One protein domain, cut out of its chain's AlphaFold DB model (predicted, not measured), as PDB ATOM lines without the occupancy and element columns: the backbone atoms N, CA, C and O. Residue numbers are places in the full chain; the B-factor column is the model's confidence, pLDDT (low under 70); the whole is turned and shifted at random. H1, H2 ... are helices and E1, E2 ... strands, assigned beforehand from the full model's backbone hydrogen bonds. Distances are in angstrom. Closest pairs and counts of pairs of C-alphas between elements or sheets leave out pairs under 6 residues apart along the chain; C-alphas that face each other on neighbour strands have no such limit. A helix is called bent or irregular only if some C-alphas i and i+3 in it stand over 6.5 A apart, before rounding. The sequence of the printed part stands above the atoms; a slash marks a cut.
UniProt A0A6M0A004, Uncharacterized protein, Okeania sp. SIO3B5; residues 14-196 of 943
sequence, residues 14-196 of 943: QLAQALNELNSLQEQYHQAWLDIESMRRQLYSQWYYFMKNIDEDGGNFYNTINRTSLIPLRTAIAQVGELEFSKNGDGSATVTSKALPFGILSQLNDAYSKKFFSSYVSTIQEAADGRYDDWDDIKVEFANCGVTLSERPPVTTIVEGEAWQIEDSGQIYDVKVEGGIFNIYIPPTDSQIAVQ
ATOM      1  N   GLN A  14      94.740  85.714  34.193       82.25
ATOM      2  CA  GLN A  14      93.723  86.647  33.691       82.25
ATOM      3  C   GLN A  14      93.663  86.696  32.155       82.25
ATOM      4  O   GLN A  14      92.579  86.732  31.584       82.25
ATOM      5  N   LEU A  15      94.819  86.661  31.475       87.00
ATOM      6  CA  LEU A  15      94.871  86.614  30.010       87.00
ATOM      7  C   LEU A  15      94.429  85.249  29.476       87.00
ATOM      8  O   LEU A  15      93.793  85.193  28.429       87.00
ATOM      9  N   ALA A  16      94.759  84.164  30.183       82.00
ATOM     10  CA  ALA A  16      94.314  82.818  29.832       82.00
ATOM     11  C   ALA A  16      92.784  82.694  29.922       82.00
ATOM     12  O   ALA A  16      92.166  82.213  28.978       82.00
ATOM     13  N   GLN A  17      92.180  83.211  30.996       83.31
ATOM     14  CA  GLN A  17      90.728  83.215  31.190       83.31
ATOM     15  C   GLN A  17      90.011  84.044  30.116       83.31
ATOM     16  O   GLN A  17      89.095  83.540  29.478       83.31
ATOM     17  N   ALA A  18      90.467  85.274  29.856       88.69
ATOM     18  CA  ALA A  18      89.876  86.123  28.816       88.69
ATOM     19  C   ALA A  18      90.040  85.526  27.403       88.69
ATOM     20  O   ALA A  18      89.166  85.680  26.553       88.69
ATOM     21  N   LEU A  19      91.149  84.822  27.140       88.00
ATOM     22  CA  LEU A  19      91.348  84.105  25.881       88.00
ATOM     23  C   LEU A  19      90.403  82.903  25.754       88.00
ATOM     24  O   LEU A  19      89.849  82.699  24.676       88.00
ATOM     25  N   ASN A  20      90.220  82.113  26.817       85.94
ATOM     26  CA  ASN A  20      89.307  80.971  26.786       85.94
ATOM     27  C   ASN A  20      87.842  81.425  26.652       85.94
ATOM     28  O   ASN A  20      87.098  80.857  25.859       85.94
ATOM     29  N   GLU A  21      87.458  82.505  27.338       87.88
ATOM     30  CA  GLU A  21      86.146  83.148  27.187       87.88
ATOM     31  C   GLU A  21      85.904  83.603  25.741       87.88
ATOM     32  O   GLU A  21      84.877  83.258  25.156       87.88
ATOM     33  N   LEU A  22      86.873  84.295  25.127       91.25
ATOM     34  CA  LEU A  22      86.783  84.690  23.720       91.25
ATOM     35  C   LEU A  22      86.637  83.475  22.793       91.25
ATOM     36  O   LEU A  22      85.786  83.493  21.908       91.25
ATOM     37  N   ASN A  23      87.438  82.423  22.990       88.62
ATOM     38  CA  ASN A  23      87.350  81.208  22.174       88.62
ATOM     39  C   ASN A  23      85.978  80.531  22.322       88.62
ATOM     40  O   ASN A  23      85.405  80.101  21.326       88.62
ATOM     41  N   SER A  24      85.440  80.463  23.543       87.62
ATOM     42  CA  SER A  24      84.117  79.893  23.817       87.62
ATOM     43  C   SER A  24      83.001  80.692  23.142       87.62
ATOM     44  O   SER A  24      82.169  80.110  22.448       87.62
ATOM     45  N   LEU A  25      83.007  82.023  23.269       92.75
ATOM     46  CA  LEU A  25      82.029  82.895  22.608       92.75
ATOM     47  C   LEU A  25      82.143  82.832  21.081       92.75
ATOM     48  O   LEU A  25      81.129  82.827  20.386       92.75
ATOM     49  N   GLN A  26      83.364  82.762  20.548       91.50
ATOM     50  CA  GLN A  26      83.588  82.627  19.113       91.50
ATOM     51  C   GLN A  26      83.075  81.280  18.584       91.50
ATOM     52  O   GLN A  26      82.454  81.248  17.524       91.50
ATOM     53  N   GLU A  27      83.284  80.184  19.315       89.38
ATOM     54  CA  GLU A  27      82.749  78.876  18.930       89.38
ATOM     55  C   GLU A  27      81.217  78.863  18.977       89.38
ATOM     56  O   GLU A  27      80.585  78.414  18.024       89.38
ATOM     57  N   GLN A  28      80.613  79.437  20.023       92.12
ATOM     58  CA  GLN A  28      79.157  79.607  20.116       92.12
ATOM     59  C   GLN A  28      78.607  80.428  18.944       92.12
ATOM     60  O   GLN A  28      77.590  80.066  18.357       92.12
ATOM     61  N   TYR A  29      79.296  81.509  18.564       95.56
ATOM     62  CA  TYR A  29      78.925  82.330  17.414       95.56
ATOM     63  C   TYR A  29      78.978  81.539  16.103       95.56
ATOM     64  O   TYR A  29      78.023  81.561  15.328       95.56
ATOM     65  N   HIS A  30      80.076  80.821  15.854       93.06
ATOM     66  CA  HIS A  30      80.213  79.991  14.661       93.06
ATOM     67  C   HIS A  30      79.149  78.893  14.612       93.06
ATOM     68  O   HIS A  30      78.527  78.713  13.566       93.06
ATOM     69  N   GLN A  31      78.907  78.203  15.730       92.88
ATOM     70  CA  GLN A  31      77.897  77.153  15.809       92.88
ATOM     71  C   GLN A  31      76.503  77.698  15.509       92.88
ATOM     72  O   GLN A  31      75.791  77.137  14.681       92.88
ATOM     73  N   ALA A  32      76.141  78.843  16.086       96.44
ATOM     74  CA  ALA A  32      74.836  79.440  15.844       96.44
ATOM     75  C   ALA A  32      74.638  79.842  14.368       96.44
ATOM     76  O   ALA A  32      73.543  79.706  13.824       96.44
ATOM     77  N   TRP A  33      75.701  80.267  13.671       95.50
ATOM     78  CA  TRP A  33      75.645  80.510  12.225       95.50
ATOM     79  C   TRP A  33      75.563  79.231  11.385       95.50
ATOM     80  O   TRP A  33      74.932  79.243  10.325       95.50
ATOM     81  N   LEU A  34      76.158  78.127  11.841       95.25
ATOM     82  CA  LEU A  34      75.955  76.814  11.222       95.25
ATOM     83  C   LEU A  34      74.506  76.342  11.397       95.25
ATOM     84  O   LEU A  34      73.917  75.834  10.443       95.25
ATOM     85  N   ASP A  35      73.911  76.568  12.568       95.81
ATOM     86  CA  ASP A  35      72.506  76.253  12.832       95.81
ATOM     87  C   ASP A  35      71.571  77.100  11.957       95.81
ATOM     88  O   ASP A  35      70.667  76.559  11.319       95.81
ATOM     89  N   ILE A  36      71.844  78.406  11.829       95.62
ATOM     90  CA  ILE A  36      71.148  79.316  10.903       95.62
ATOM     91  C   ILE A  36      71.229  78.805   9.458       95.62
ATOM     92  O   ILE A  36      70.241  78.876   8.726       95.62
ATOM     93  N   GLU A  37      72.369  78.266   9.025       94.12
ATOM     94  CA  GLU A  37      72.506  77.702   7.679       94.12
ATOM     95  C   GLU A  37      71.670  76.422   7.498       94.12
ATOM     96  O   GLU A  37      71.037  76.243   6.454       94.12
ATOM     97  N   SER A  38      71.575  75.564   8.518       93.81
ATOM     98  CA  SER A  38      70.633  74.434   8.508       93.81
ATOM     99  C   SER A  38      69.174  74.909   8.459       93.81
ATOM    100  O   SER A  38      68.380  74.381   7.677       93.81
ATOM    101  N   MET A  39      68.821  75.956   9.209       94.31
ATOM    102  CA  MET A  39      67.484  76.563   9.179       94.31
ATOM    103  C   MET A  39      67.163  77.210   7.822       94.31
ATOM    104  O   MET A  39      66.025  77.127   7.359       94.31
ATOM    105  N   ARG A  40      68.147  77.804   7.132       93.69
ATOM    106  CA  ARG A  40      67.992  78.288   5.746       93.69
ATOM    107  C   ARG A  40      67.685  77.146   4.787       93.69
ATOM    108  O   ARG A  40      66.760  77.257   3.985       93.69
ATOM    109  N   ARG A  41      68.405  76.026   4.894       90.69
ATOM    110  CA  ARG A  41      68.118  74.826   4.090       90.69
ATOM    111  C   ARG A  41      66.711  74.297   4.348       90.69
ATOM    112  O   ARG A  41      66.029  73.945   3.390       90.69
ATOM    113  N   GLN A  42      66.269  74.290   5.605       91.94
ATOM    114  CA  GLN A  42      64.900  73.924   5.970       91.94
ATOM    115  C   GLN A  42      63.870  74.892   5.371       91.94
ATOM    116  O   GLN A  42      62.896  74.450   4.770       91.94
ATOM    117  N   LEU A  43      64.077  76.209   5.473       93.38
ATOM    118  CA  LEU A  43      63.185  77.193   4.852       93.38
ATOM    119  C   LEU A  43      63.059  76.947   3.342       93.38
ATOM    120  O   LEU A  43      61.955  76.950   2.795       93.38
ATOM    121  N   TYR A  44      64.188  76.696   2.682       92.12
ATOM    122  CA  TYR A  44      64.219  76.404   1.258       92.12
ATOM    123  C   TYR A  44      63.530  75.070   0.914       92.12
ATOM    124  O   TYR A  44      62.798  75.012  -0.074       92.12
ATOM    125  N   SER A  45      63.685  74.015   1.727       90.38
ATOM    126  CA  SER A  45      62.997  72.733   1.502       90.38
ATOM    127  C   SER A  45      61.485  72.844   1.633       90.38
ATOM    128  O   SER A  45      60.764  72.371   0.756       90.38
ATOM    129  N   GLN A  46      60.998  73.554   2.652       90.31
ATOM    130  CA  GLN A  46      59.565  73.783   2.826       90.31
ATOM    131  C   GLN A  46      58.993  74.660   1.701       90.31
ATOM    132  O   GLN A  46      57.908  74.372   1.192       90.31
ATOM    133  N   TRP A  47      59.727  75.689   1.252       90.38
ATOM    134  CA  TRP A  47      59.337  76.489   0.083       90.38
ATOM    135  C   TRP A  47      59.278  75.650  -1.200       90.38
ATOM    136  O   TRP A  47      58.289  75.707  -1.930       90.38
ATOM    137  N   TYR A  48      60.298  74.831  -1.459       89.00
ATOM    138  CA  TYR A  48      60.347  73.964  -2.637       89.00
ATOM    139  C   TYR A  48      59.209  72.935  -2.635       89.00
ATOM    140  O   TYR A  48      58.571  72.713  -3.667       89.00
ATOM    141  N   TYR A  49      58.920  72.332  -1.475       87.81
ATOM    142  CA  TYR A  49      57.794  71.416  -1.304       87.81
ATOM    143  C   TYR A  49      56.471  72.083  -1.698       87.81
ATOM    144  O   TYR A  49      55.675  71.493  -2.427       87.81
ATOM    145  N   PHE A  50      56.259  73.331  -1.276       86.31
ATOM    146  CA  PHE A  50      55.081  74.103  -1.660       86.31
ATOM    147  C   PHE A  50      55.003  74.384  -3.148       86.31
ATOM    148  O   PHE A  50      53.971  74.111  -3.752       86.31
ATOM    149  N   MET A  51      56.085  74.873  -3.755       86.00
ATOM    150  CA  MET A  51      56.085  75.177  -5.188       86.00
ATOM    151  C   MET A  51      55.767  73.944  -6.034       86.00
ATOM    152  O   MET A  51      55.139  74.055  -7.084       86.00
ATOM    153  N   LYS A  52      56.165  72.757  -5.566       84.81
ATOM    154  CA  LYS A  52      55.865  71.493  -6.234       84.81
ATOM    155  C   LYS A  52      54.405  71.046  -6.068       84.81
ATOM    156  O   LYS A  52      53.883  70.412  -6.980       84.81
ATOM    157  N   ASN A  53      53.761  71.370  -4.946       80.12
ATOM    158  CA  ASN A  53      52.417  70.893  -4.581       80.12
ATOM    159  C   ASN A  53      51.380  72.032  -4.474       80.12
ATOM    160  O   ASN A  53      50.381  71.917  -3.762       80.12
ATOM    161  N   ILE A  54      51.610  73.145  -5.177       75.56
ATOM    162  CA  ILE A  54      50.838  74.389  -5.037       75.56
ATOM    163  C   ILE A  54      49.331  74.214  -5.308       75.56
ATOM    164  O   ILE A  54      48.512  74.896  -4.691       75.56
ATOM    165  N   ASP A  55      48.964  73.265  -6.175       69.50
ATOM    166  CA  ASP A  55      47.575  72.969  -6.547       69.50
ATOM    167  C   ASP A  55      46.795  72.200  -5.459       69.50
ATOM    168  O   ASP A  55      45.563  72.252  -5.435       69.50
ATOM    169  N   GLU A  56      47.484  71.500  -4.551       65.00
ATOM    170  CA  GLU A  56      46.866  70.650  -3.521       65.00
ATOM    171  C   GLU A  56      46.653  71.388  -2.187       65.00
ATOM    172  O   GLU A  56      45.671  71.138  -1.488       65.00
ATOM    173  N   ASP A  57      47.539  72.333  -1.849       58.50
ATOM    174  CA  ASP A  57      47.671  72.873  -0.484       58.50
ATOM    175  C   ASP A  57      46.984  74.237  -0.232       58.50
ATOM    176  O   ASP A  57      47.010  74.745   0.892       58.50
ATOM    177  N   GLY A  58      46.345  74.832  -1.247       55.81
ATOM    178  CA  GLY A  58      45.374  75.933  -1.129       55.81
ATOM    179  C   GLY A  58      45.661  77.023  -0.076       55.81
ATOM    180  O   GLY A  58      45.081  77.008   1.004       55.81
ATOM    181  N   GLY A  59      46.486  78.026  -0.400       58.59
ATOM    182  CA  GLY A  59      46.562  79.350   0.260       58.59
ATOM    183  C   GLY A  59      47.064  79.443   1.717       58.59
ATOM    184  O   GLY A  59      47.667  80.451   2.073       58.59
ATOM    185  N   ASN A  60      46.878  78.427   2.566       65.12
ATOM    186  CA  ASN A  60      47.280  78.460   3.985       65.12
ATOM    187  C   ASN A  60      48.766  78.104   4.201       65.12
ATOM    188  O   ASN A  60      49.304  78.249   5.297       65.12
ATOM    189  N   PHE A  61      49.455  77.647   3.154       75.44
ATOM    190  CA  PHE A  61      50.841  77.190   3.251       75.44
ATOM    191  C   PHE A  61      51.820  78.302   3.653       75.44
ATOM    192  O   PHE A  61      52.747  78.056   4.426       75.44
ATOM    193  N   TYR A  62      51.585  79.539   3.200       79.69
ATOM    194  CA  TYR A  62      52.404  80.700   3.561       79.69
ATOM    195  C   TYR A  62      52.453  80.911   5.077       79.69
ATOM    196  O   TYR A  62      53.527  81.078   5.650       79.69
ATOM    197  N   ASN A  63      51.296  80.825   5.740       80.56
ATOM    198  CA  ASN A  63      51.190  80.968   7.191       80.56
ATOM    199  C   ASN A  63      51.954  79.858   7.922       80.56
ATOM    200  O   ASN A  63      52.610  80.118   8.933       80.56
ATOM    201  N   THR A  64      51.906  78.634   7.391       86.06
ATOM    202  CA  THR A  64      52.658  77.505   7.939       86.06
ATOM    203  C   THR A  64      54.164  77.726   7.813       86.06
ATOM    204  O   THR A  64      54.820  77.722   8.850       86.06
ATOM    205  N   ILE A  65      54.710  78.012   6.616       89.19
ATOM    206  CA  ILE A  65      56.152  78.311   6.449       89.19
ATOM    207  C   ILE A  65      56.574  79.457   7.360       89.19
ATOM    208  O   ILE A  65      57.629  79.385   7.997       89.19
ATOM    209  N   ASN A  66      55.770  80.523   7.407       88.31
ATOM    210  CA  ASN A  66      56.091  81.699   8.199       88.31
ATOM    211  C   ASN A  66      56.319  81.319   9.659       88.31
ATOM    212  O   ASN A  66      57.356  81.647  10.228       88.31
ATOM    213  N   ARG A  67      55.384  80.559  10.233       88.44
ATOM    214  CA  ARG A  67      55.438  80.128  11.628       88.44
ATOM    215  C   ARG A  67      56.508  79.066  11.895       88.44
ATOM    216  O   ARG A  67      57.140  79.120  12.942       88.44
ATOM    217  N   THR A  68      56.691  78.092  11.001       90.44
ATOM    218  CA  THR A  68      57.549  76.918  11.261       90.44
ATOM    219  C   THR A  68      59.000  77.100  10.831       90.44
ATOM    220  O   THR A  68      59.861  76.397  11.349       90.44
ATOM    221  N   SER A  69      59.290  78.010   9.894       92.00
ATOM    222  CA  SER A  69      60.629  78.144   9.300       92.00
ATOM    223  C   SER A  69      61.114  79.594   9.211       92.00
ATOM    224  O   SER A  69      62.207  79.894   9.688       92.00
ATOM    225  N   LEU A  70      60.319  80.520   8.654       92.31
ATOM    226  CA  LEU A  70      60.791  81.887   8.377       92.31
ATOM    227  C   LEU A  70      60.977  82.733   9.650       92.31
ATOM    228  O   LEU A  70      62.046  83.308   9.843       92.31
ATOM    229  N   ILE A  71      59.968  82.801  10.525       92.31
ATOM    230  CA  ILE A  71      60.033  83.551  11.795       92.31
ATOM    231  C   ILE A  71      61.093  82.963  12.743       92.31
ATOM    232  O   ILE A  71      61.891  83.741  13.275       92.31
ATOM    233  N   PRO A  72      61.187  81.628  12.938       93.81
ATOM    234  CA  PRO A  72      62.279  81.038  13.711       93.81
ATOM    235  C   PRO A  72      63.661  81.424  13.179       93.81
ATOM    236  O   PRO A  72      64.522  81.820  13.960       93.81
ATOM    237  N   LEU A  73      63.866  81.381  11.858       95.19
ATOM    238  CA  LEU A  73      65.137  81.756  11.235       95.19
ATOM    239  C   LEU A  73      65.471  83.238  11.454       95.19
ATOM    240  O   LEU A  73      66.596  83.566  11.826       95.19
ATOM    241  N   ARG A  74      64.500  84.140  11.279       94.25
ATOM    242  CA  ARG A  74      64.686  85.576  11.558       94.25
ATOM    243  C   ARG A  74      65.033  85.836  13.017       94.25
ATOM    244  O   ARG A  74      65.938  86.614  13.298       94.25
ATOM    245  N   THR A  75      64.350  85.144  13.924       94.12
ATOM    246  CA  THR A  75      64.584  85.239  15.368       94.12
ATOM    247  C   THR A  75      65.986  84.749  15.723       94.12
ATOM    248  O   THR A  75      66.696  85.436  16.451       94.12
ATOM    249  N   ALA A  76      66.431  83.622  15.156       95.81
ATOM    250  CA  ALA A  76      67.790  83.117  15.337       95.81
ATOM    251  C   ALA A  76      68.840  84.119  14.824       95.81
ATOM    252  O   ALA A  76      69.768  84.458  15.552       95.81
ATOM    253  N   ILE A  77      68.661  84.679  13.620       95.19
ATOM    254  CA  ILE A  77      69.561  85.712  13.074       95.19
ATOM    255  C   ILE A  77      69.609  86.944  13.995       95.19
ATOM    256  O   ILE A  77      70.695  87.439  14.299       95.19
ATOM    257  N   ALA A  78      68.455  87.417  14.478       94.19
ATOM    258  CA  ALA A  78      68.364  88.569  15.374       94.19
ATOM    259  C   ALA A  78      68.992  88.318  16.757       94.19
ATOM    260  O   ALA A  78      69.573  89.236  17.335       94.19
ATOM    261  N   GLN A  79      68.907  87.093  17.283       94.50
ATOM    262  CA  GLN A  79      69.526  86.696  18.552       94.50
ATOM    263  C   GLN A  79      71.043  86.516  18.434       94.50
ATOM    264  O   GLN A  79      71.777  86.866  19.356       94.50
ATOM    265  N   VAL A  80      71.533  85.990  17.312       96.62
ATOM    266  CA  VAL A  80      72.970  85.765  17.103       96.62
ATOM    267  C   VAL A  80      73.695  87.070  16.773       96.62
ATOM    268  O   VAL A  80      74.758  87.339  17.336       96.62
ATOM    269  N   GLY A  81      73.116  87.902  15.902       95.50
ATOM    270  CA  GLY A  81      73.756  89.112  15.387       95.50
ATOM    271  C   GLY A  81      74.783  88.837  14.278       95.50
ATOM    272  O   GLY A  81      75.279  87.723  14.101       95.50
ATOM    273  N   GLU A  82      75.151  89.870  13.521       94.69
ATOM    274  CA  GLU A  82      76.157  89.791  12.451       94.69
ATOM    275  C   GLU A  82      77.363  90.677  12.802       94.69
ATOM    276  O   GLU A  82      77.192  91.840  13.169       94.69
ATOM    277  N   LEU A  83      78.578  90.124  12.711       93.62
ATOM    278  CA  LEU A  83      79.820  90.879  12.882       93.62
ATOM    279  C   LEU A  83      80.133  91.672  11.608       93.62
ATOM    280  O   LEU A  83      80.035  91.161  10.494       93.62
ATOM    281  N   GLU A  84      80.585  92.906  11.781       91.00
ATOM    282  CA  GLU A  84      81.022  93.807  10.725       91.00
ATOM    283  C   GLU A  84      82.496  94.165  10.930       91.00
ATOM    284  O   GLU A  84      82.923  94.568  12.012       91.00
ATOM    285  N   PHE A  85      83.289  94.019   9.869       87.88
ATOM    286  CA  PHE A  85      84.709  94.347   9.874       87.88
ATOM    287  C   PHE A  85      84.927  95.643   9.103       87.88
ATOM    288  O   PHE A  85      84.747  95.699   7.886       87.88
ATOM    289  N   SER A  86      85.360  96.683   9.805       85.69
ATOM    290  CA  SER A  86      85.726  97.971   9.221       85.69
ATOM    291  C   SER A  86      87.239  98.159   9.269       85.69
ATOM    292  O   SER A  86      87.901  97.783  10.233       85.69
ATOM    293  N   LYS A  87      87.819  98.723   8.206       81.62
ATOM    294  CA  LYS A  87      89.247  99.049   8.158       81.62
ATOM    295  C   LYS A  87      89.433 100.535   8.440       81.62
ATOM    296  O   LYS A  87      88.938 101.376   7.692       81.62
ATOM    297  N   ASN A  88      90.178 100.851   9.486       77.75
ATOM    298  CA  ASN A  88      90.563 102.210   9.826       77.75
ATOM    299  C   ASN A  88      91.602 102.753   8.835       77.75
ATOM    300  O   ASN A  88      92.334 102.005   8.180       77.75
ATOM    301  N   GLY A  89      91.699 104.082   8.746       72.81
ATOM    302  CA  GLY A  89      92.630 104.768   7.840       72.81
ATOM    303  C   GLY A  89      94.119 104.489   8.108       72.81
ATOM    304  O   GLY A  89      94.941 104.712   7.225       72.81
ATOM    305  N   ASP A  90      94.465 103.969   9.288       73.56
ATOM    306  CA  ASP A  90      95.814 103.518   9.661       73.56
ATOM    307  C   ASP A  90      96.100 102.050   9.282       73.56
ATOM    308  O   ASP A  90      97.201 101.548   9.499       73.56
ATOM    309  N   GLY A  91      95.117 101.360   8.693       70.06
ATOM    310  CA  GLY A  91      95.199  99.956   8.312       70.06
ATOM    311  C   GLY A  91      94.793  98.965   9.403       70.06
ATOM    312  O   GLY A  91      94.760  97.769   9.103       70.06
ATOM    313  N   SER A  92      94.458  99.421  10.616       71.50
ATOM    314  CA  SER A  92      93.877  98.568  11.661       71.50
ATOM    315  C   SER A  92      92.444  98.160  11.300       71.50
ATOM    316  O   SER A  92      91.753  98.874  10.578       71.50
ATOM    317  N   ALA A  93      91.999  96.989  11.758       74.38
ATOM    318  CA  ALA A  93      90.623  96.532  11.582       74.38
ATOM    319  C   ALA A  93      89.868  96.659  12.909       74.38
ATOM    320  O   ALA A  93      90.367  96.222  13.946       74.38
ATOM    321  N   THR A  94      88.676  97.243  12.870       81.12
ATOM    322  CA  THR A  94      87.714  97.270  13.972       81.12
ATOM    323  C   THR A  94      86.594  96.287  13.686       81.12
ATOM    324  O   THR A  94      86.082  96.218  12.570       81.12
ATOM    325  N   VAL A  95      86.240  95.514  14.708       86.12
ATOM    326  CA  VAL A  95      85.097  94.605  14.677       86.12
ATOM    327  C   VAL A  95      83.964  95.298  15.418       86.12
ATOM    328  O   VAL A  95      84.159  95.753  16.545       86.12
ATOM    329  N   THR A  96      82.818  95.423  14.768       88.94
ATOM    330  CA  THR A  96      81.574  95.953  15.331       88.94
ATOM    331  C   THR A  96      80.445  94.964  15.072       88.94
ATOM    332  O   THR A  96      80.603  94.019  14.305       88.94
ATOM    333  N   SER A  97      79.293  95.169  15.701       90.12
ATOM    334  CA  SER A  97      78.077  94.418  15.380       90.12
ATOM    335  C   SER A  97      77.180  95.255  14.473       90.12
ATOM    336  O   SER A  97      77.038  96.462  14.675       90.12
ATOM    337  N   LYS A  98      76.576  94.617  13.474       91.88
ATOM    338  CA  LYS A  98      75.743  95.255  12.451       91.88
ATOM    339  C   LYS A  98      74.283  95.359  12.896       91.88
ATOM    340  O   LYS A  98      73.754  94.439  13.516       91.88
ATOM    341  N   ALA A  99      73.610  96.447  12.519       92.12
ATOM    342  CA  ALA A  99      72.154  96.536  12.620       92.12
ATOM    343  C   ALA A  99      71.493  95.670  11.534       92.12
ATOM    344  O   ALA A  99      71.822  95.790  10.350       92.12
ATOM    345  N   LEU A 100      70.567  94.798  11.927       92.44
ATOM    346  CA  LEU A 100      70.004  93.773  11.047       92.44
ATOM    347  C   LEU A 100      68.688  94.243  10.410       92.44
ATOM    348  O   LEU A 100      67.737  94.494  11.151       92.44
ATOM    349  N   PRO A 101      68.601  94.350   9.071       92.06
ATOM    350  CA  PRO A 101      67.367  94.725   8.393       92.06
ATOM    351  C   PRO A 101      66.427  93.524   8.218       92.06
ATOM    352  O   PRO A 101      66.831  92.479   7.709       92.06
ATOM    353  N   PHE A 102      65.149  93.708   8.542       90.69
ATOM    354  CA  PHE A 102      64.077  92.759   8.245       90.69
ATOM    355  C   PHE A 102      62.885  93.464   7.596       90.69
ATOM    356  O   PHE A 102      62.379  94.455   8.118       90.69
ATOM    357  N   GLY A 103      62.410  92.928   6.471       86.50
ATOM    358  CA  GLY A 103      61.169  93.376   5.840       86.50
ATOM    359  C   GLY A 103      59.927  92.858   6.575       86.50
ATOM    360  O   GLY A 103      59.963  91.797   7.202       86.50
ATOM    361  N   ILE A 104      58.818  93.590   6.477       82.88
ATOM    362  CA  ILE A 104      57.515  93.231   7.077       82.88
ATOM    363  C   ILE A 104      56.927  91.901   6.557       82.88
ATOM    364  O   ILE A 104      57.195  91.490   5.426       82.88
ATOM    365  N   LEU A 105      56.112  91.236   7.386       77.94
ATOM    366  CA  LEU A 105      55.599  89.872   7.188       77.94
ATOM    367  C   LEU A 105      54.114  89.659   7.570       77.94
ATOM    368  O   LEU A 105      53.491  88.744   7.045       77.94
ATOM    369  N   SER A 106      53.522  90.439   8.478       65.50
ATOM    370  CA  SER A 106      52.312  90.076   9.244       65.50
ATOM    371  C   SER A 106      50.943  90.312   8.580       65.50
ATOM    372  O   SER A 106      50.017  89.548   8.853       65.50
ATOM    373  N   GLN A 107      50.763  91.277   7.672       58.97
ATOM    374  CA  GLN A 107      49.442  91.511   7.045       58.97
ATOM    375  C   GLN A 107      49.144  90.646   5.800       58.97
ATOM    376  O   GLN A 107      48.422  91.050   4.897       58.97
ATOM    377  N   LEU A 108      49.607  89.397   5.761       53.53
ATOM    378  CA  LEU A 108      49.309  88.450   4.671       53.53
ATOM    379  C   LEU A 108      47.885  87.832   4.744       53.53
ATOM    380  O   LEU A 108      47.586  86.908   3.992       53.53
ATOM    381  N   ASN A 109      47.000  88.311   5.633       44.16
ATOM    382  CA  ASN A 109      45.758  87.609   6.007       44.16
ATOM    383  C   ASN A 109      44.436  88.218   5.494       44.16
ATOM    384  O   ASN A 109      43.374  87.688   5.820       44.16
ATOM    385  N   ASP A 110      44.455  89.286   4.687       46.31
ATOM    386  CA  ASP A 110      43.222  89.818   4.087       46.31
ATOM    387  C   ASP A 110      43.349  89.978   2.566       46.31
ATOM    388  O   ASP A 110      44.023  90.875   2.057       46.31
ATOM    389  N   ALA A 111      42.650  89.115   1.822       44.59
ATOM    390  CA  ALA A 111      42.608  89.094   0.356       44.59
ATOM    391  C   ALA A 111      42.094  90.412  -0.275       44.59
ATOM    392  O   ALA A 111      42.108  90.575  -1.498       44.59
ATOM    393  N   TYR A 112      41.629  91.361   0.543       47.09
ATOM    394  CA  TYR A 112      41.010  92.613   0.117       47.09
ATOM    395  C   TYR A 112      41.933  93.844   0.151       47.09
ATOM    396  O   TYR A 112      41.611  94.861  -0.474       47.09
ATOM    397  N   SER A 113      43.098  93.781   0.799       47.91
ATOM    398  CA  SER A 113      43.953  94.954   1.021       47.91
ATOM    399  C   SER A 113      45.109  95.041   0.011       47.91
ATOM    400  O   SER A 113      46.239  94.668   0.269       47.91
ATOM    401  N   LYS A 114      44.893  95.629  -1.172       53.41
ATOM    402  CA  LYS A 114      45.988  95.933  -2.135       53.41
ATOM    403  C   LYS A 114      46.916  97.085  -1.682       53.41
ATOM    404  O   LYS A 114      47.495  97.769  -2.525       53.41
ATOM    405  N   LYS A 115      46.986  97.381  -0.378       60.38
ATOM    406  CA  LYS A 115      47.546  98.622   0.191       60.38
ATOM    407  C   LYS A 115      48.415  98.409   1.442       60.38
ATOM    408  O   LYS A 115      48.629  99.367   2.178       60.38
ATOM    409  N   PHE A 116      48.949  97.206   1.666       65.81
ATOM    410  CA  PHE A 116      49.733  96.856   2.865       65.81
ATOM    411  C   PHE A 116      50.892  97.816   3.147       65.81
ATOM    412  O   PHE A 116      50.914  98.469   4.183       65.81
ATOM    413  N   PHE A 117      51.800  97.989   2.183       71.12
ATOM    414  CA  PHE A 117      52.942  98.898   2.319       71.12
ATOM    415  C   PHE A 117      52.509 100.336   2.656       71.12
ATOM    416  O   PHE A 117      53.017 100.948   3.592       71.12
ATOM    417  N   SER A 118      51.499 100.860   1.947       74.31
ATOM    418  CA  SER A 118      50.958 102.196   2.232       74.31
ATOM    419  C   SER A 118      50.257 102.289   3.590       74.31
ATOM    420  O   SER A 118      50.192 103.380   4.150       74.31
ATOM    421  N   SER A 119      49.746 101.173   4.117       77.56
ATOM    422  CA  SER A 119      49.145 101.105   5.448       77.56
ATOM    423  C   SER A 119      50.217 101.245   6.521       77.56
ATOM    424  O   SER A 119      50.092 102.136   7.345       77.56
ATOM    425  N   TYR A 120      51.312 100.479   6.456       81.06
ATOM    426  CA  TYR A 120      52.419 100.594   7.419       81.06
ATOM    427  C   TYR A 120      53.043 101.988   7.441       81.06
ATOM    428  O   TYR A 120      53.236 102.558   8.513       81.06
ATOM    429  N   VAL A 121      53.291 102.566   6.261       84.56
ATOM    430  CA  VAL A 121      53.798 103.941   6.135       84.56
ATOM    431  C   VAL A 121      52.822 104.952   6.749       84.56
ATOM    432  O   VAL A 121      53.239 105.839   7.487       84.56
ATOM    433  N   SER A 122      51.518 104.815   6.486       84.31
ATOM    434  CA  SER A 122      50.499 105.691   7.082       84.31
ATOM    435  C   SER A 122      50.434 105.525   8.599       84.31
ATOM    436  O   SER A 122      50.385 106.518   9.318       84.31
ATOM    437  N   THR A 123      50.456 104.287   9.085       85.25
ATOM    438  CA  THR A 123      50.369 103.959  10.503       85.25
ATOM    439  C   THR A 123      51.543 104.538  11.286       85.25
ATOM    440  O   THR A 123      51.337 105.215  12.292       85.25
ATOM    441  N   ILE A 124      52.778 104.328  10.819       87.00
ATOM    442  CA  ILE A 124      53.959 104.842  11.521       87.00
ATOM    443  C   ILE A 124      54.022 106.377  11.478       87.00
ATOM    444  O   ILE A 124      54.453 107.003  12.444       87.00
ATOM    445  N   GLN A 125      53.510 106.996  10.408       88.25
ATOM    446  CA  GLN A 125      53.380 108.449  10.313       88.25
ATOM    447  C   GLN A 125      52.341 108.998  11.302       88.25
ATOM    448  O   GLN A 125      52.589 110.003  11.965       88.25
ATOM    449  N   GLU A 126      51.187 108.342  11.447       86.88
ATOM    450  CA  GLU A 126      50.188 108.727  12.450       86.88
ATOM    451  C   GLU A 126      50.700 108.531  13.881       86.88
ATOM    452  O   GLU A 126      50.388 109.345  14.756       86.88
ATOM    453  N   ALA A 127      51.510 107.497  14.118       86.75
ATOM    454  CA  ALA A 127      52.180 107.283  15.395       86.75
ATOM    455  C   ALA A 127      53.187 108.401  15.705       86.75
ATOM    456  O   ALA A 127      53.165 108.939  16.813       86.75
ATOM    457  N   ALA A 128      53.993 108.819  14.723       87.62
ATOM    458  CA  ALA A 128      54.924 109.941  14.864       87.62
ATOM    459  C   ALA A 128      54.210 111.280  15.140       87.62
ATOM    460  O   ALA A 128      54.710 112.114  15.896       87.62
ATOM    461  N   ASP A 129      53.004 111.467  14.598       87.12
ATOM    462  CA  ASP A 129      52.161 112.638  14.871       87.12
ATOM    463  C   ASP A 129      51.414 112.561  16.223       87.12
ATOM    464  O   ASP A 129      50.670 113.483  16.575       87.12
ATOM    465  N   GLY A 130      51.552 111.460  16.973       82.00
ATOM    466  CA  GLY A 130      50.855 111.220  18.242       82.00
ATOM    467  C   GLY A 130      49.353 110.945  18.095       82.00
ATOM    468  O   GLY A 130      48.588 111.194  19.027       82.00
ATOM    469  N   ARG A 131      48.912 110.483  16.917       83.06
ATOM    470  CA  ARG A 131      47.496 110.275  16.555       83.06
ATOM    471  C   ARG A 131      47.086 108.801  16.457       83.06
ATOM    472  O   ARG A 131      45.923 108.536  16.162       83.06
ATOM    473  N   TYR A 132      48.008 107.870  16.693       79.69
ATOM    474  CA  TYR A 132      47.781 106.432  16.557       79.69
ATOM    475  C   TYR A 132      47.851 105.718  17.914       79.69
ATOM    476  O   TYR A 132      48.829 105.867  18.647       79.69
ATOM    477  N   ASP A 133      46.808 104.955  18.249       69.44
ATOM    478  CA  ASP A 133      46.628 104.326  19.569       69.44
ATOM    479  C   ASP A 133      46.722 102.785  19.553       69.44
ATOM    480  O   ASP A 133      46.795 102.192  20.632       69.44
ATOM    481  N   ASP A 134      46.722 102.145  18.376       78.38
ATOM    482  CA  ASP A 134      46.599 100.686  18.203       78.38
ATOM    483  C   ASP A 134      47.852 100.067  17.567       78.38
ATOM    484  O   ASP A 134      47.932  99.859  16.365       78.38
ATOM    485  N   TRP A 135      48.872  99.793  18.374       81.69
ATOM    486  CA  TRP A 135      50.181  99.343  17.891       81.69
ATOM    487  C   TRP A 135      50.261  97.870  17.469       81.69
ATOM    488  O   TRP A 135      51.341  97.419  17.079       81.69
ATOM    489  N   ASP A 136      49.167  97.115  17.547       81.38
ATOM    490  CA  ASP A 136      49.191  95.660  17.380       81.38
ATOM    491  C   ASP A 136      49.695  95.241  15.986       81.38
ATOM    492  O   ASP A 136      50.497  94.310  15.882       81.38
ATOM    493  N   ASP A 137      49.347  96.005  14.941       75.44
ATOM    494  CA  ASP A 137      49.784  95.785  13.553       75.44
ATOM    495  C   ASP A 137      51.300  95.975  13.336       75.44
ATOM    496  O   ASP A 137      51.884  95.333  12.462       75.44
ATOM    497  N   ILE A 138      51.958  96.851  14.107       80.38
ATOM    498  CA  ILE A 138      53.411  97.088  14.007       80.38
ATOM    499  C   ILE A 138      54.175  96.176  14.969       80.38
ATOM    500  O   ILE A 138      55.208  95.620  14.596       80.38
ATOM    501  N   LYS A 139      53.675  95.984  16.197       87.12
ATOM    502  CA  LYS A 139      54.317  95.136  17.216       87.12
ATOM    503  C   LYS A 139      54.551  93.716  16.717       87.12
ATOM    504  O   LYS A 139      55.595  93.137  17.008       87.12
ATOM    505  N   VAL A 140      53.608  93.166  15.952       86.19
ATOM    506  CA  VAL A 140      53.743  91.822  15.381       86.19
ATOM    507  C   VAL A 140      54.957  91.703  14.448       86.19
ATOM    508  O   VAL A 140      55.588  90.654  14.421       86.19
ATOM    509  N   GLU A 141      55.369  92.769  13.752       87.25
ATOM    510  CA  GLU A 141      56.546  92.733  12.868       87.25
ATOM    511  C   GLU A 141      57.867  92.679  13.627       87.25
ATOM    512  O   GLU A 141      58.797  91.975  13.230       87.25
ATOM    513  N   PHE A 142      57.928  93.366  14.765       90.88
ATOM    514  CA  PHE A 142      59.043  93.235  15.696       90.88
ATOM    515  C   PHE A 142      59.053  91.838  16.327       90.88
ATOM    516  O   PHE A 142      60.109  91.202  16.389       90.88
ATOM    517  N   ALA A 143      57.881  91.306  16.689       90.12
ATOM    518  CA  ALA A 143      57.753  89.955  17.233       90.12
ATOM    519  C   ALA A 143      58.187  88.878  16.222       90.12
ATOM    520  O   ALA A 143      58.827  87.902  16.610       90.12
ATOM    521  N   ASN A 144      57.945  89.090  14.921       89.00
ATOM    522  CA  ASN A 144      58.427  88.230  13.829       89.00
ATOM    523  C   ASN A 144      59.964  88.186  13.714       89.00
ATOM    524  O   ASN A 144      60.504  87.323  13.019       89.00
ATOM    525  N   CYS A 145      60.663  89.106  14.382       89.00
ATOM    526  CA  CYS A 145      62.121  89.168  14.482       89.00
ATOM    527  C   CYS A 145      62.617  88.892  15.916       89.00
ATOM    528  O   CYS A 145      63.782  89.140  16.219       89.00
ATOM    529  N   GLY A 146      61.748  88.406  16.812       87.31
ATOM    530  CA  GLY A 146      62.092  88.093  18.201       87.31
ATOM    531  C   GLY A 146      62.141  89.292  19.153       87.31
ATOM    532  O   GLY A 146      62.702  89.166  20.242       87.31
ATOM    533  N   VAL A 147      61.574  90.442  18.776       90.12
ATOM    534  CA  VAL A 147      61.566  91.670  19.588       90.12
ATOM    535  C   VAL A 147      60.161  91.990  20.095       90.12
ATOM    536  O   VAL A 147      59.208  92.065  19.326       90.12
ATOM    537  N   THR A 148      60.039  92.246  21.398       91.19
ATOM    538  CA  THR A 148      58.781  92.671  22.030       91.19
ATOM    539  C   THR A 148      58.860  94.152  22.377       91.19
ATOM    540  O   THR A 148      59.618  94.531  23.266       91.19
ATOM    541  N   LEU A 149      58.072  94.983  21.693       89.62
ATOM    542  CA  LEU A 149      57.961  96.416  21.991       89.62
ATOM    543  C   LEU A 149      57.013  96.682  23.170       89.62
ATOM    544  O   LEU A 149      56.102  95.893  23.439       89.62
ATOM    545  N   SER A 150      57.185  97.825  23.842       89.31
ATOM    546  CA  SER A 150      56.215  98.316  24.822       89.31
ATOM    547  C   SER A 150      54.887  98.712  24.167       89.31
ATOM    548  O   SER A 150      54.735  98.746  22.947       89.31
ATOM    549  N   GLU A 151      53.881  99.011  24.992       84.31
ATOM    550  CA  GLU A 151      52.531  99.303  24.506       84.31
ATOM    551  C   GLU A 151      52.453 100.507  23.559       84.31
ATOM    552  O   GLU A 151      51.649 100.494  22.630       84.31
ATOM    553  N   ARG A 152      53.252 101.553  23.811       83.56
ATOM    554  CA  ARG A 152      53.203 102.839  23.096       83.56
ATOM    555  C   ARG A 152      54.596 103.475  23.023       83.56
ATOM    556  O   ARG A 152      54.838 104.462  23.726       83.56
ATOM    557  N   PRO A 153      55.522 102.912  22.233       88.44
ATOM    558  CA  PRO A 153      56.849 103.488  22.103       88.44
ATOM    559  C   PRO A 153      56.777 104.840  21.370       88.44
ATOM    560  O   PRO A 153      56.012 104.980  20.411       88.44
ATOM    561  N   PRO A 154      57.531 105.865  21.807       89.00
ATOM    562  CA  PRO A 154      57.659 107.118  21.068       89.00
ATOM    563  C   PRO A 154      58.286 106.906  19.682       89.00
ATOM    564  O   PRO A 154      59.197 106.095  19.511       89.00
ATOM    565  N   VAL A 155      57.804 107.678  18.701       90.69
ATOM    566  CA  VAL A 155      58.270 107.639  17.308       90.69
ATOM    567  C   VAL A 155      58.704 109.026  16.859       90.69
ATOM    568  O   VAL A 155      57.960 109.994  17.011       90.69
ATOM    569  N   THR A 156      59.886 109.107  16.254       92.31
ATOM    570  CA  THR A 156      60.456 110.332  15.689       92.31
ATOM    571  C   THR A 156      60.601 110.187  14.176       92.31
ATOM    572  O   THR A 156      61.202 109.234  13.687       92.31
ATOM    573  N   THR A 157      60.081 111.144  13.410       92.88
ATOM    574  CA  THR A 157      60.268 111.183  11.950       92.88
ATOM    575  C   THR A 157      61.663 111.707  11.606       92.88
ATOM    576  O   THR A 157      62.020 112.810  12.019       92.88
ATOM    577  N   ILE A 158      62.433 110.948  10.819       91.75
ATOM    578  CA  ILE A 158      63.742 111.375  10.295       91.75
ATOM    579  C   ILE A 158      63.561 112.013   8.914       91.75
ATOM    580  O   ILE A 158      63.985 113.146   8.683       91.75
ATOM    581  N   VAL A 159      62.920 111.280   8.000       90.94
ATOM    582  CA  VAL A 159      62.576 111.732   6.647       90.94
ATOM    583  C   VAL A 159      61.102 111.425   6.428       90.94
ATOM    584  O   VAL A 159      60.687 110.272   6.513       90.94
ATOM    585  N   GLU A 160      60.305 112.464   6.187       85.19
ATOM    586  CA  GLU A 160      58.851 112.347   6.059       85.19
ATOM    587  C   GLU A 160      58.470 111.340   4.964       85.19
ATOM    588  O   GLU A 160      58.822 111.512   3.798       85.19
ATOM    589  N   GLY A 161      57.764 110.272   5.351       82.19
ATOM    590  CA  GLY A 161      57.343 109.205   4.440       82.19
ATOM    591  C   GLY A 161      58.416 108.174   4.064       82.19
ATOM    592  O   GLY A 161      58.078 107.213   3.374       82.19
ATOM    593  N   GLU A 162      59.667 108.327   4.514       87.88
ATOM    594  CA  GLU A 162      60.783 107.447   4.127       87.88
ATOM    595  C   GLU A 162      61.549 106.838   5.312       87.88
ATOM    596  O   GLU A 162      62.057 105.723   5.178       87.88
ATOM    597  N   ALA A 163      61.650 107.520   6.460       93.44
ATOM    598  CA  ALA A 163      62.412 107.025   7.609       93.44
ATOM    599  C   ALA A 163      61.900 107.537   8.966       93.44
ATOM    600  O   ALA A 163      61.663 108.737   9.146       93.44
ATOM    601  N   TRP A 164      61.837 106.636   9.947       94.88
ATOM    602  CA  TRP A 164      61.411 106.889  11.326       94.88
ATOM    603  C   TRP A 164      62.329 106.189  12.332       94.88
ATOM    604  O   TRP A 164      63.031 105.237  11.997       94.88
ATOM    605  N   GLN A 165      62.289 106.657  13.575       95.31
ATOM    606  CA  GLN A 165      62.955 106.073  14.734       95.31
ATOM    607  C   GLN A 165      61.930 105.735  15.800       95.31
ATOM    608  O   GLN A 165      61.163 106.604  16.205       95.31
ATOM    609  N   ILE A 166      61.933 104.488  16.259       92.88
ATOM    610  CA  ILE A 166      61.117 104.029  17.380       92.88
ATOM    611  C   ILE A 166      62.050 103.865  18.575       92.88
ATOM    612  O   ILE A 166      62.999 103.086  18.509       92.88
ATOM    613  N   GLU A 167      61.798 104.593  19.659       92.56
ATOM    614  CA  GLU A 167      62.591 104.469  20.884       92.56
ATOM    615  C   GLU A 167      61.821 103.620  21.896       92.56
ATOM    616  O   GLU A 167      60.751 104.007  22.359       92.56
ATOM    617  N   ASP A 168      62.357 102.458  22.260       91.69
ATOM    618  CA  ASP A 168      61.721 101.559  23.221       91.69
ATOM    619  C   ASP A 168      62.743 101.019  24.216       91.69
ATOM    620  O   ASP A 168      63.786 100.493  23.837       91.69
ATOM    621  N   SER A 169      62.448 101.159  25.512       86.50
ATOM    622  CA  SER A 169      63.259 100.581  26.594       86.50
ATOM    623  C   SER A 169      64.756 100.954  26.546       86.50
ATOM    624  O   SER A 169      65.610 100.190  26.987       86.50
ATOM    625  N   GLY A 170      65.078 102.147  26.029       84.56
ATOM    626  CA  GLY A 170      66.453 102.640  25.870       84.56
ATOM    627  C   GLY A 170      67.161 102.181  24.589       84.56
ATOM    628  O   GLY A 170      68.325 102.524  24.404       84.56
ATOM    629  N   GLN A 171      66.474 101.443  23.713       89.62
ATOM    630  CA  GLN A 171      66.938 101.046  22.383       89.62
ATOM    631  C   GLN A 171      66.284 101.907  21.300       89.62
ATOM    632  O   GLN A 171      65.140 102.336  21.450       89.62
ATOM    633  N   ILE A 172      67.008 102.142  20.204       93.19
ATOM    634  CA  ILE A 172      66.520 102.895  19.042       93.19
ATOM    635  C   ILE A 172      66.430 101.944  17.852       93.19
ATOM    636  O   ILE A 172      67.441 101.396  17.416       93.19
ATOM    637  N   TYR A 173      65.224 101.776  17.323       94.25
ATOM    638  CA  TYR A 173      64.956 100.980  16.134       94.25
ATOM    639  C   TYR A 173      64.718 101.917  14.953       94.25
ATOM    640  O   TYR A 173      63.724 102.648  14.916       94.25
ATOM    641  N   ASP A 174      65.635 101.898  13.989       94.75
ATOM    642  CA  ASP A 174      65.445 102.604  12.725       94.75
ATOM    643  C   ASP A 174      64.446 101.830  11.857       94.75
ATOM    644  O   ASP A 174      64.496 100.602  11.752       94.75
ATOM    645  N   VAL A 175      63.556 102.554  11.191       92.69
ATOM    646  CA  VAL A 175      62.580 101.996  10.257       92.69
ATOM    647  C   VAL A 175      62.636 102.796   8.967       92.69
ATOM    648  O   VAL A 175      62.504 104.020   9.000       92.69
ATOM    649  N   LYS A 176      62.867 102.133   7.830       93.12
ATOM    650  CA  LYS A 176      63.109 102.803   6.541       93.12
ATOM    651  C   LYS A 176      62.347 102.157   5.400       93.12
ATOM    652  O   LYS A 176      62.143 100.946   5.375       93.12
ATOM    653  N   VAL A 177      61.988 102.978   4.422       87.31
ATOM    654  CA  VAL A 177      61.501 102.530   3.122       87.31
ATOM    655  C   VAL A 177      62.669 102.493   2.144       87.31
ATOM    656  O   VAL A 177      63.171 103.535   1.731       87.31
ATOM    657  N   GLU A 178      63.068 101.299   1.718       85.19
ATOM    658  CA  GLU A 178      64.152 101.112   0.750       85.19
ATOM    659  C   GLU A 178      63.671 100.219  -0.393       85.19
ATOM    660  O   GLU A 178      63.129  99.139  -0.171       85.19
ATOM    661  N   GLY A 179      63.797 100.689  -1.639       75.25
ATOM    662  CA  GLY A 179      63.346  99.924  -2.810       75.25
ATOM    663  C   GLY A 179      61.837  99.630  -2.850       75.25
ATOM    664  O   GLY A 179      61.416  98.756  -3.598       75.25
ATOM    665  N   GLY A 180      61.020 100.348  -2.068       75.69
ATOM    666  CA  GLY A 180      59.581 100.082  -1.926       75.69
ATOM    667  C   GLY A 180      59.228  99.033  -0.865       75.69
ATOM    668  O   GLY A 180      58.070  98.627  -0.788       75.69
ATOM    669  N   ILE A 181      60.198  98.617  -0.045       76.94
ATOM    670  CA  ILE A 181      60.023  97.679   1.068       76.94
ATOM    671  C   ILE A 181      60.146  98.448   2.382       76.94
ATOM    672  O   ILE A 181      61.034  99.286   2.537       76.94
ATOM    673  N   PHE A 182      59.247  98.172   3.326       83.75
ATOM    674  CA  PHE A 182      59.315  98.703   4.685       83.75
ATOM    675  C   PHE A 182      60.206  97.788   5.532       83.75
ATOM    676  O   PHE A 182      59.841  96.639   5.786       83.75
ATOM    677  N   ASN A 183      61.370  98.294   5.933       89.38
ATOM    678  CA  ASN A 183      62.399  97.556   6.654       89.38
ATOM    679  C   ASN A 183      62.531  98.062   8.090       89.38
ATOM    680  O   ASN A 183      62.612  99.267   8.334       89.38
ATOM    681  N   ILE A 184      62.608  97.121   9.023       91.88
ATOM    682  CA  ILE A 184      62.896  97.340  10.438       91.88
ATOM    683  C   ILE A 184      64.358  96.971  10.679       91.88
ATOM    684  O   ILE A 184      64.785  95.883  10.297       91.88
ATOM    685  N   TYR A 185      65.119  97.852  11.323       94.50
ATOM    686  CA  TYR A 185      66.511  97.600  11.683       94.50
ATOM    687  C   TYR A 185      66.598  97.263  13.165       94.50
ATOM    688  O   TYR A 185      66.321  98.101  14.025       94.50
ATOM    689  N   ILE A 186      67.005  96.032  13.461       93.81
ATOM    690  CA  ILE A 186      67.256  95.579  14.828       93.81
ATOM    691  C   ILE A 186      68.671  96.025  15.217       93.81
ATOM    692  O   ILE A 186      69.635  95.555  14.597       93.81
ATOM    693  N   PRO A 187      68.825  96.947  16.186       93.62
ATOM    694  CA  PRO A 187      70.135  97.412  16.613       93.62
ATOM    695  C   PRO A 187      70.885  96.299  17.365       93.62
ATOM    696  O   PRO A 187      70.251  95.402  17.928       93.62
ATOM    697  N   PRO A 188      72.225  96.351  17.417       93.12
ATOM    698  CA  PRO A 188      72.987  95.429  18.242       93.12
ATOM    699  C   PRO A 188      72.667  95.574  19.734       93.12
ATOM    700  O   PRO A 188      72.630  96.689  20.251       93.12
ATOM    701  N   THR A 189      72.490  94.456  20.442       91.50
ATOM    702  CA  THR A 189      72.190  94.438  21.887       91.50
ATOM    703  C   THR A 189      73.169  93.556  22.663       91.50
ATOM    704  O   THR A 189      73.700  92.589  22.125       91.50
ATOM    705  N   ASP A 190      73.366  93.825  23.958       91.12
ATOM    706  CA  ASP A 190      74.283  93.051  24.821       91.12
ATOM    707  C   ASP A 190      73.914  91.558  24.948       91.12
ATOM    708  O   ASP A 190      74.745  90.723  25.312       91.12
ATOM    709  N   SER A 191      72.662  91.200  24.641       90.50
ATOM    710  CA  SER A 191      72.210  89.807  24.612       90.50
ATOM    711  C   SER A 191      72.678  89.045  23.373       90.50
ATOM    712  O   SER A 191      72.662  87.818  23.397       90.50
ATOM    713  N   GLN A 192      73.059  89.738  22.293       94.88
ATOM    714  CA  GLN A 192      73.504  89.092  21.061       94.88
ATOM    715  C   GLN A 192      74.908  88.512  21.202       94.88
ATOM    716  O   GLN A 192      75.824  89.169  21.704       94.88
ATOM    717  N   ILE A 193      75.106  87.314  20.648       95.75
ATOM    718  CA  ILE A 193      76.407  86.633  20.669       95.75
ATOM    719  C   ILE A 193      77.470  87.480  19.946       95.75
ATOM    720  O   ILE A 193      78.579  87.637  20.452       95.75
ATOM    721  N   ALA A 194      77.134  88.112  18.813       96.12
ATOM    722  CA  ALA A 194      78.041  89.002  18.077       96.12
ATOM    723  C   ALA A 194      78.582  90.164  18.936       96.12
ATOM    724  O   ALA A 194      79.771  90.493  18.882       96.12
ATOM    725  N   VAL A 195      77.719  90.782  19.753       95.31
ATOM    726  CA  VAL A 195      78.112  91.876  20.657       95.31
ATOM    727  C   VAL A 195      79.005  91.348  21.777       95.31
ATOM    728  O   VAL A 195      80.039  91.948  22.064       95.31
ATOM    729  N   GLN A 196      78.678  90.189  22.352       96.06
ATOM    730  CA  GLN A 196      79.506  89.544  23.376       96.06
ATOM    731  C   GLN A 196      80.901  89.184  22.847       96.06
ATOM    732  O   GLN A 196      81.896  89.478  23.509       96.06
TER     733      GLN A 196
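Overview. This is residues 14 to 196 of the 943 residues of an uncharacterized protein of Okeania sp. SIO3B5 (UniProt A0A6M0A004). A long helical hairpin, H1 with the bent helix H2 folded back beside it, runs next to a twisted five-stranded sheet; arm H2b packs between H1 and the sheet's E3 side, and H3 covers part of one face. The hairpin E1 E2 reaches beyond the sheet, and residues 14 to 20 of H1 stick out. The printed part has 183 residues, with five named helices and seven named strands in the order H1 H2 E1 E2 E3 H3 H4 E4 E5 E6 E7 H5; the antiparallel sheet runs E3 E7 E6 E5 E4, and the class is mixed. It is only just loose, close to compact, with a radius of gyration of the C-alphas of 19.3 A and spans of 62 by 46 by 32 A.

Arrangement. H2, residues 61 to 80, was assigned as one helix by its hydrogen bonds but is bent, with C-alphas 68 and 71 7.1 A apart; its arms are H2a, residues 61 to 68, and H2b, residues 71 to 80. H1, residues 14 to 52, forms a helical hairpin with H2a, touching it with residues 43 to 50 alone, closest C-alphas Gln 46 and Ile 65, 6.7 A. It touches H2b with residues 29 to 40 alone, Met 39 and Leu 73 closest, C-alphas 6.1 A apart, at a shallow tilt of 17 degrees, opposite ways. E1, residues 82 to 87, and E2, residues 93 to 98, form an antiparallel hairpin, with N 84 and O 96 at 2.8 A; E2 runs on into E3, residues 100 to 103, at 33 degrees. E4, E5, E6 and E7, residues 155 to 159, 163 to 168, 171 to 178 and 181 to 186, form a meander, each strand the antiparallel neighbour of the one before; N 156 and O 165, N 173 and O 166, and N 183 and O 176 are each 2.8 A apart. E3 pairs antiparallel with E7, N 102 to O 184 being 2.8 A. H3, residues 116 to 128, is on this sheet at a height of 9.3 A, its closest C-alphas to E4 being Ala 128 and Val 155, 4.7 A; H2b and H3 on one face make two layers. H4, residues 136 to 143, only grazes the sheet with residues 141 to 142. H5, residues 193 to 196, touches H1, closest C-alphas Tyr 29 and Ile 193, 6.0 A. Every O i to N i+4 pair is within hydrogen-bond range in H1, H2a, H2b and H3, and 2 of 4 in H4; H5 is too short for one.

Along the chain. H1 runs 57.1 A from C-alpha 14 at (93.723, 86.647, 33.691); H3 spans 18.5 A and E6 21.8 A. H5 ends at C-alpha 196, (79.506, 89.544, 23.376).

Size, cuts and confidence. The farthest C-alphas, Gln 14 and Tyr 112, are 62.8 A apart. The printed part has no cut; the links E3 to H3 and H4 to E4 are long. pLDDT is under 70 at residues 55 to 60, 106 to 116 and 133.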